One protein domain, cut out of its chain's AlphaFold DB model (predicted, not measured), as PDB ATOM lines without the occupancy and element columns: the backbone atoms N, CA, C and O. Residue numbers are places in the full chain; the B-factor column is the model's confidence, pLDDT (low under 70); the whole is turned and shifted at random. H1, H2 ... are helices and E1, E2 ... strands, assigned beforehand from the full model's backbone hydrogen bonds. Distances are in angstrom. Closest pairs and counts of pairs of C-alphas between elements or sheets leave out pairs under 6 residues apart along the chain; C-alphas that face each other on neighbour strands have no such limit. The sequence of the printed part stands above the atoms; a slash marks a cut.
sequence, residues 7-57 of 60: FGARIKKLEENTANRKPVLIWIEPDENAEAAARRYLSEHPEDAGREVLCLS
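Overview. This is residues 7 to 57 of the 60 residues of an uncharacterized protein of Desulfovibrio sp. FSS-1 (UniProt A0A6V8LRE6). A pair of short parallel strands, E1 and E2, has helix H2 packed on it through residues 34 to 42, while residues 7 to 16 of helix H1 stick out as a free arm. The printed part has 51 residues, with two named helices and two named strands in the order H1, E1, H2, E2 along the chain, and its class is mixed, helices and strands. The whole is loose, with a radius of gyration of the C-alphas of 13.2 A, spanning 43 by 18 by 15 A.

Along the chain. H1, residues 7 to 20, begins at C-alpha 7 (-55.931, 12.088, -85.068) and is 20.4 A long. E1 is residues 24 to 27; H2, residues 34 to 44, is 15.3 A long. E2, residues 53 to 56, ends at C-alpha 56 (-89.406, 22.356, -87.822).

Arrangement. H1 is apart from H2 and E2. E1 and E2 are parallel at 31 degrees, with N 54 and O 24 2.8 A apart, within hydrogen-bond range. E1, H2 and E2 form a strand-helix-strand unit, two parallel neighbour strands with a helix between, its crossover right-handed. The closest C-alphas of H2 and E2, Ala 34 and Cys 55, are 5.7 A apart; those of E1 and H2, Ile 26 and Ala 37, 7.6 A. In H1 and H2 every O i to N i+4 pair is within hydrogen-bond range.

Size, cuts and confidence. The C-alphas farthest apart, Phe 7 and Pro 30, are 42.9 A apart. The printed part has no cut and no long link. Residues 7 to 21 are under pLDDT 70.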
ATOM      1  N   PHE A   7     -54.812  11.172 -84.797       51.47
ATOM      2  CA  PHE A   7     -55.931  12.088 -85.068       51.47
ATOM      3  C   PHE A   7     -57.029  11.457 -85.938       51.47
ATOM      4  O   PHE A   7     -58.207  11.603 -85.627       51.47
ATOM      5  N   GLY A   8     -56.658  10.685 -86.965       47.16
ATOM      6  CA  GLY A   8     -57.623  10.068 -87.886       47.16
ATOM      7  C   GLY A   8     -58.584   9.088 -87.208       47.16
ATOM      8  O   GLY A   8     -59.778   9.126 -87.469       47.16
ATOM      9  N   ALA A   9     -58.097   8.272 -86.265       56.81
ATOM     10  CA  ALA A   9     -58.942   7.338 -85.515       56.81
ATOM     11  C   ALA A   9     -59.961   8.046 -84.599       56.81
ATOM     12  O   ALA A   9     -61.043   7.520 -84.347       56.81
ATOM     13  N   ARG A  10     -59.628   9.247 -84.106       51.84
ATOM     14  CA  ARG A  10     -60.499  10.041 -83.229       51.84
ATOM     15  C   ARG A  10     -61.600  10.757 -84.014       51.84
ATOM     16  O   ARG A  10     -62.724  10.800 -83.533       51.84
ATOM     17  N   ILE A  11     -61.290  11.246 -85.219       56.75
ATOM     18  CA  ILE A  11     -62.283  11.827 -86.138       56.75
ATOM     19  C   ILE A  11     -63.238  10.744 -86.645       56.75
ATOM     20  O   ILE A  11     -64.442  10.915 -86.530       56.75
ATOM     21  N   LYS A  12     -62.721   9.582 -87.065       52.62
ATOM     22  CA  LYS A  12     -63.562   8.466 -87.526       52.62
ATOM     23  C   LYS A  12     -64.548   7.994 -86.452       52.62
ATOM     24  O   LYS A  12     -65.724   7.803 -86.724       52.62
ATOM     25  N   LYS A  13     -64.088   7.898 -85.199       51.94
ATOM     26  CA  LYS A  13     -64.942   7.541 -84.058       51.94
ATOM     27  C   LYS A  13     -65.979   8.618 -83.729       51.94
ATOM     28  O   LYS A  13     -67.044   8.259 -83.253       51.94
ATOM     29  N   LEU A  14     -65.685   9.901 -83.958       52.09
ATOM     30  CA  LEU A  14     -66.662  10.991 -83.846       52.09
ATOM     31  C   LEU A  14     -67.710  10.899 -84.961       52.09
ATOM     32  O   LEU A  14     -68.892  10.905 -84.651       52.09
ATOM     33  N   GLU A  15     -67.296  10.716 -86.217       52.66
ATOM     34  CA  GLU A  15     -68.208  10.563 -87.359       52.66
ATOM     35  C   GLU A  15     -69.101   9.322 -87.236       52.66
ATOM     36  O   GLU A  15     -70.301   9.417 -87.458       52.66
ATOM     37  N   GLU A  16     -68.569   8.175 -86.803       51.31
ATOM     38  CA  GLU A  16     -69.361   6.957 -86.561       51.31
ATOM     39  C   GLU A  16     -70.285   7.075 -85.330       51.31
ATOM     40  O   GLU A  16     -71.346   6.444 -85.286       51.31
ATOM     41  N   ASN A  17     -69.918   7.887 -84.327       52.47
ATOM     42  CA  ASN A  17     -70.797   8.185 -83.187       52.47
ATOM     43  C   ASN A  17     -71.932   9.125 -83.607       52.47
ATOM     44  O   ASN A  17     -73.070   8.910 -83.207       52.47
ATOM     45  N   THR A  18     -71.638  10.115 -84.452       51.38
ATOM     46  CA  THR A  18     -72.630  11.008 -85.061       51.38
ATOM     47  C   THR A  18     -73.544  10.247 -86.024       51.38
ATOM     48  O   THR A  18     -74.753  10.414 -85.953       51.38
ATOM     49  N   ALA A  19     -73.014   9.325 -86.834       56.34
ATOM     50  CA  ALA A  19     -73.791   8.528 -87.788       56.34
ATOM     51  C   ALA A  19     -74.816   7.590 -87.122       56.34
ATOM     52  O   ALA A  19     -75.834   7.261 -87.726       56.34
ATOM     53  N   ASN A  20     -74.576   7.168 -85.874       57.97
ATOM     54  CA  ASN A  20     -75.530   6.369 -85.091       57.97
ATOM     55  C   ASN A  20     -76.426   7.208 -84.165       57.97
ATOM     56  O   ASN A  20     -77.402   6.690 -83.615       57.97
ATOM     57  N   ARG A  21     -76.123   8.496 -83.975       67.38
ATOM     58  CA  ARG A  21     -76.973   9.419 -83.220       67.38
ATOM     59  C   ARG A  21     -78.037   9.954 -84.163       67.38
ATOM     60  O   ARG A  21     -77.784  10.856 -84.951       67.38
ATOM     61  N   LYS A  22     -79.235   9.371 -84.084       77.69
ATOM     62  CA  LYS A  22     -80.393   9.854 -84.842       77.69
ATOM     63  C   LYS A  22     -80.592  11.352 -84.567       77.69
ATOM     64  O   LYS A  22     -80.526  11.736 -83.392       77.69
ATOM     65  N   PRO A  23     -80.822  12.173 -85.605       81.69
ATOM     66  CA  PRO A  23     -81.138  13.577 -85.409       81.69
ATOM     67  C   PRO A  23     -82.424  13.696 -84.594       81.69
ATOM     68  O   PRO A  23     -83.346  12.884 -84.732       81.69
ATOM     69  N   VAL A  24     -82.469  14.702 -83.731       84.69
ATOM     70  CA  VAL A  24     -83.662  15.030 -82.956       84.69
ATOM     71  C   VAL A  24     -84.456  16.057 -83.746       84.69
ATOM     72  O   VAL A  24     -83.917  17.098 -84.111       84.69
ATOM     73  N   LEU A  25     -85.735  15.776 -83.997       89.62
ATOM     74  CA  LEU A  25     -86.652  16.764 -84.553       89.62
ATOM     75  C   LEU A  25     -87.399  17.467 -83.426       89.62
ATOM     76  O   LEU A  25     -88.014  16.806 -82.589       89.62
ATOM     77  N   ILE A  26     -87.378  18.796 -83.449       89.88
ATOM     78  CA  ILE A  26     -88.139  19.637 -82.527       89.88
ATOM     79  C   ILE A  26     -89.047  20.580 -83.303       89.88
ATOM     80  O   ILE A  26     -88.710  21.024 -84.401       89.88
ATOM     81  N   TRP A  27     -90.194  20.894 -82.715       90.25
ATOM     82  CA  TRP A  27     -91.081  21.926 -83.229       90.25
ATOM     83  C   TRP A  27     -90.682  23.278 -82.655       90.25
ATOM     84  O   TRP A  27     -90.431  23.404 -81.456       90.25
ATOM     85  N   ILE A  28     -90.598  24.265 -83.538       90.81
ATOM     86  CA  ILE A  28     -90.366  25.657 -83.183       90.81
ATOM     87  C   ILE A  28     -91.717  26.275 -82.822       90.81
ATOM     88  O   ILE A  28     -92.678  26.150 -83.587       90.81
ATOM     89  N   GLU A  29     -91.785  26.939 -81.670       85.75
ATOM     90  CA  GLU A  29     -92.960  27.720 -81.287       85.75
ATOM     91  C   GLU A  29     -93.154  28.924 -82.239       85.75
ATOM     92  O   GLU A  29     -92.178  29.425 -82.794       85.75
ATOM     93  N   PRO A  30     -94.384  29.435 -82.437       81.31
ATOM     94  CA  PRO A  30     -94.685  30.438 -83.470       81.31
ATOM     95  C   PRO A  30     -93.856  31.734 -83.406       81.31
ATOM     96  O   PRO A  30     -93.589  32.338 -84.443       81.31
ATOM     97  N   ASP A  31     -93.433  32.140 -82.207       85.50
ATOM     98  CA  ASP A  31     -92.626  33.342 -81.940       85.50
ATOM     99  C   ASP A  31     -91.172  33.010 -81.546       85.50
ATOM    100  O   ASP A  31     -90.418  33.867 -81.076       85.50
ATOM    101  N   GLU A  32     -90.760  31.751 -81.701       84.81
ATOM    102  CA  GLU A  32     -89.427  31.269 -81.354       84.81
ATOM    103  C   GLU A  32     -88.569  31.124 -82.619       84.81
ATOM    104  O   GLU A  32     -89.030  30.708 -83.677       84.81
ATOM    105  N   ASN A  33     -87.282  31.463 -82.529       88.25
ATOM    106  CA  ASN A  33     -86.333  31.190 -83.609       88.25
ATOM    107  C   ASN A  33     -85.693  29.812 -83.417       88.25
ATOM    108  O   ASN A  33     -85.524  29.350 -82.290       88.25
ATOM    109  N   ALA A  34     -85.226  29.195 -84.507       87.44
ATOM    110  CA  ALA A  34     -84.591  27.873 -84.478       87.44
ATOM    111  C   ALA A  34     -83.452  27.751 -83.440       87.44
ATOM    112  O   ALA A  34     -83.345  26.737 -82.757       87.44
ATOM    113  N   GLU A  35     -82.628  28.792 -83.272       88.19
ATOM    114  CA  GLU A  35     -81.551  28.795 -82.268       88.19
ATOM    115  C   GLU A  35     -82.091  28.790 -80.829       88.19
ATOM    116  O   GLU A  35     -81.567  28.078 -79.971       88.19
ATOM    117  N   ALA A  36     -83.161  29.547 -80.568       90.62
ATOM    118  CA  ALA A  36     -83.813  29.579 -79.263       90.62
ATOM    119  C   ALA A  36     -84.477  28.228 -78.951       90.62
ATOM    120  O   ALA A  36     -84.238  27.683 -77.874       90.62
ATOM    121  N   ALA A  37     -85.170  27.637 -79.931       90.94
ATOM    122  CA  ALA A  37     -85.789  26.318 -79.809       90.94
ATOM    123  C   ALA A  37     -84.748  25.222 -79.539       90.94
ATOM    124  O   ALA A  37     -84.906  24.421 -78.617       90.94
ATOM    125  N   ALA A  38     -83.637  25.218 -80.285       89.94
ATOM    126  CA  ALA A  38     -82.553  24.262 -80.074       89.94
ATOM    127  C   ALA A  38     -81.910  24.429 -78.691       89.94
ATOM    128  O   ALA A  38     -81.624  23.447 -78.008       89.94
ATOM    129  N   ARG A  39     -81.704  25.672 -78.246       90.75
ATOM    130  CA  ARG A  39     -81.111  25.965 -76.940       90.75
ATOM    131  C   ARG A  39     -82.038  25.596 -75.782       90.75
ATOM    132  O   ARG A  39     -81.552  25.074 -74.782       90.75
ATOM    133  N   ARG A  40     -83.344  25.833 -75.920       91.75
ATOM    134  CA  ARG A  40     -84.369  25.381 -74.975       91.75
ATOM    135  C   ARG A  40     -84.367  23.858 -74.887       91.75
ATOM    136  O   ARG A  40     -84.148  23.327 -73.804       91.75
ATOM    137  N   TYR A  41     -84.450  23.176 -76.031       89.94
ATOM    138  CA  TYR A  41     -84.409  21.717 -76.086       89.94
ATOM    139  C   TYR A  41     -83.156  21.140 -75.420       89.94
ATOM    140  O   TYR A  41     -83.263  20.279 -74.560       89.94
ATOM    141  N   LEU A  42     -81.962  21.638 -75.758       90.12
ATOM    142  CA  LEU A  42     -80.707  21.152 -75.170       90.12
ATOM    143  C   LEU A  42     -80.570  21.479 -73.675       90.12
ATOM    144  O   LEU A  42     -79.823  20.801 -72.971       90.12
ATOM    145  N   SER A  43     -81.266  22.510 -73.185       91.81
ATOM    146  CA  SER A  43     -81.347  22.803 -71.752       91.81
ATOM    147  C   SER A  43     -82.258  21.821 -71.012       91.81
ATOM    148  O   SER A  43     -82.000  21.533 -69.846       91.81
ATOM    149  N   GLU A  44     -83.317  21.335 -71.663       91.69
ATOM    150  CA  GLU A  44     -84.245  20.329 -71.125       91.69
ATOM    151  C   GLU A  44     -83.682  18.904 -71.265       91.69
ATOM    152  O   GLU A  44     -83.882  18.070 -70.383       91.69
ATOM    153  N   HIS A  45     -82.916  18.662 -72.332       88.81
ATOM    154  CA  HIS A  45     -82.334  17.377 -72.722       88.81
ATOM    155  C   HIS A  45     -80.808  17.472 -72.883       88.81
ATOM    156  O   HIS A  45     -80.277  17.366 -73.999       88.81
ATOM    157  N   PRO A  46     -80.054  17.669 -71.786       88.31
ATOM    158  CA  PRO A  46     -78.596  17.735 -71.847       88.31
ATOM    159  C   PRO A  46     -77.957  16.424 -72.341       88.31
ATOM    160  O   PRO A  46     -76.825  16.441 -72.823       88.31
ATOM    161  N   GLU A  47     -78.657  15.284 -72.269       84.38
ATOM    162  CA  GLU A  47     -78.222  13.996 -72.824       84.38
ATOM    163  C   GLU A  47     -78.075  13.996 -74.354       84.38
ATOM    164  O   GLU A  47     -77.322  13.187 -74.911       84.38
ATOM    165  N   ASP A  48     -78.749  14.927 -75.028       84.88
ATOM    166  CA  ASP A  48     -78.683  15.110 -76.473       84.88
ATOM    167  C   ASP A  48     -77.633  16.148 -76.887       84.88
ATOM    168  O   ASP A  48     -77.470  16.431 -78.076       84.88
ATOM    169  N   ALA A  49     -76.846  16.669 -75.937       79.12
ATOM    170  CA  ALA A  49     -75.712  17.531 -76.231       79.12
ATOM    171  C   ALA A  49     -74.737  16.840 -77.211       79.12
ATOM    172  O   ALA A  49     -74.159  15.778 -76.947       79.12
ATOM    173  N   GLY A  50     -74.566  17.453 -78.385       79.25
ATOM    174  CA  GLY A  50     -73.769  16.907 -79.486       79.25
ATOM    175  C   GLY A  50     -74.526  15.957 -80.418       79.25
ATOM    176  O   GLY A  50     -73.886  15.197 -81.147       79.25
ATOM    177  N   ARG A  51     -75.862  15.948 -80.384       82.25
ATOM    178  CA  ARG A  51     -76.702  15.455 -81.483       82.25
ATOM    179  C   ARG A  51     -77.071  16.601 -82.420       82.25
ATOM    180  O   ARG A  51     -77.070  17.763 -82.024       82.25
ATOM    181  N   GLU A  52     -77.383  16.257 -83.663       84.44
ATOM    182  CA  GLU A  52     -77.966  17.204 -84.609       84.44
ATOM    183  C   GLU A  52     -79.432  17.461 -84.231       84.44
ATOM    184  O   GLU A  52     -80.208  16.515 -84.067       84.44
ATOM    185  N   VAL A  53     -79.790  18.736 -84.061       86.62
ATOM    186  CA  VAL A  53     -81.150  19.178 -83.729       86.62
ATOM    187  C   VAL A  53     -81.744  19.854 -84.958       86.62
ATOM    188  O   VAL A  53     -81.266  20.899 -85.399       86.62
ATOM    189  N   LEU A  54     -82.783  19.245 -85.519       87.38
ATOM    190  CA  LEU A  54     -83.516  19.745 -86.673       87.38
ATOM    191  C   LEU A  54     -84.778  20.454 -86.187       87.38
ATOM    192  O   LEU A  54     -85.632  19.856 -85.535       87.38
ATOM    193  N   CYS A  55     -84.887  21.736 -86.512       87.94
ATOM    194  CA  CYS A  55     -85.991  22.572 -86.068       87.94
ATOM    195  C   CYS A  55     -87.037  22.683 -87.185       87.94
ATOM    196  O   CYS A  55     -86.725  23.147 -88.281       87.94
ATOM    197  N   LEU A  56     -88.268  22.249 -86.913       86.62
ATOM    198  CA  LEU A  56     -89.406  22.356 -87.822       86.62
ATOM    199  C   LEU A  56     -90.314  23.505 -87.387       86.62
ATOM    200  O   LEU A  56     -90.778  23.530 -86.250       86.62
ATOM    201  N   SER A  57     -90.617  24.427 -88.295       81.12
ATOM    202  CA  SER A  57     -91.664  25.434 -88.106       81.12
ATOM    203  C   SER A  57     -92.898  25.064 -88.922       81.12
ATOM    204  O   SER A  57     -92.780  24.503 -90.016       81.12
TER     205      SER A  57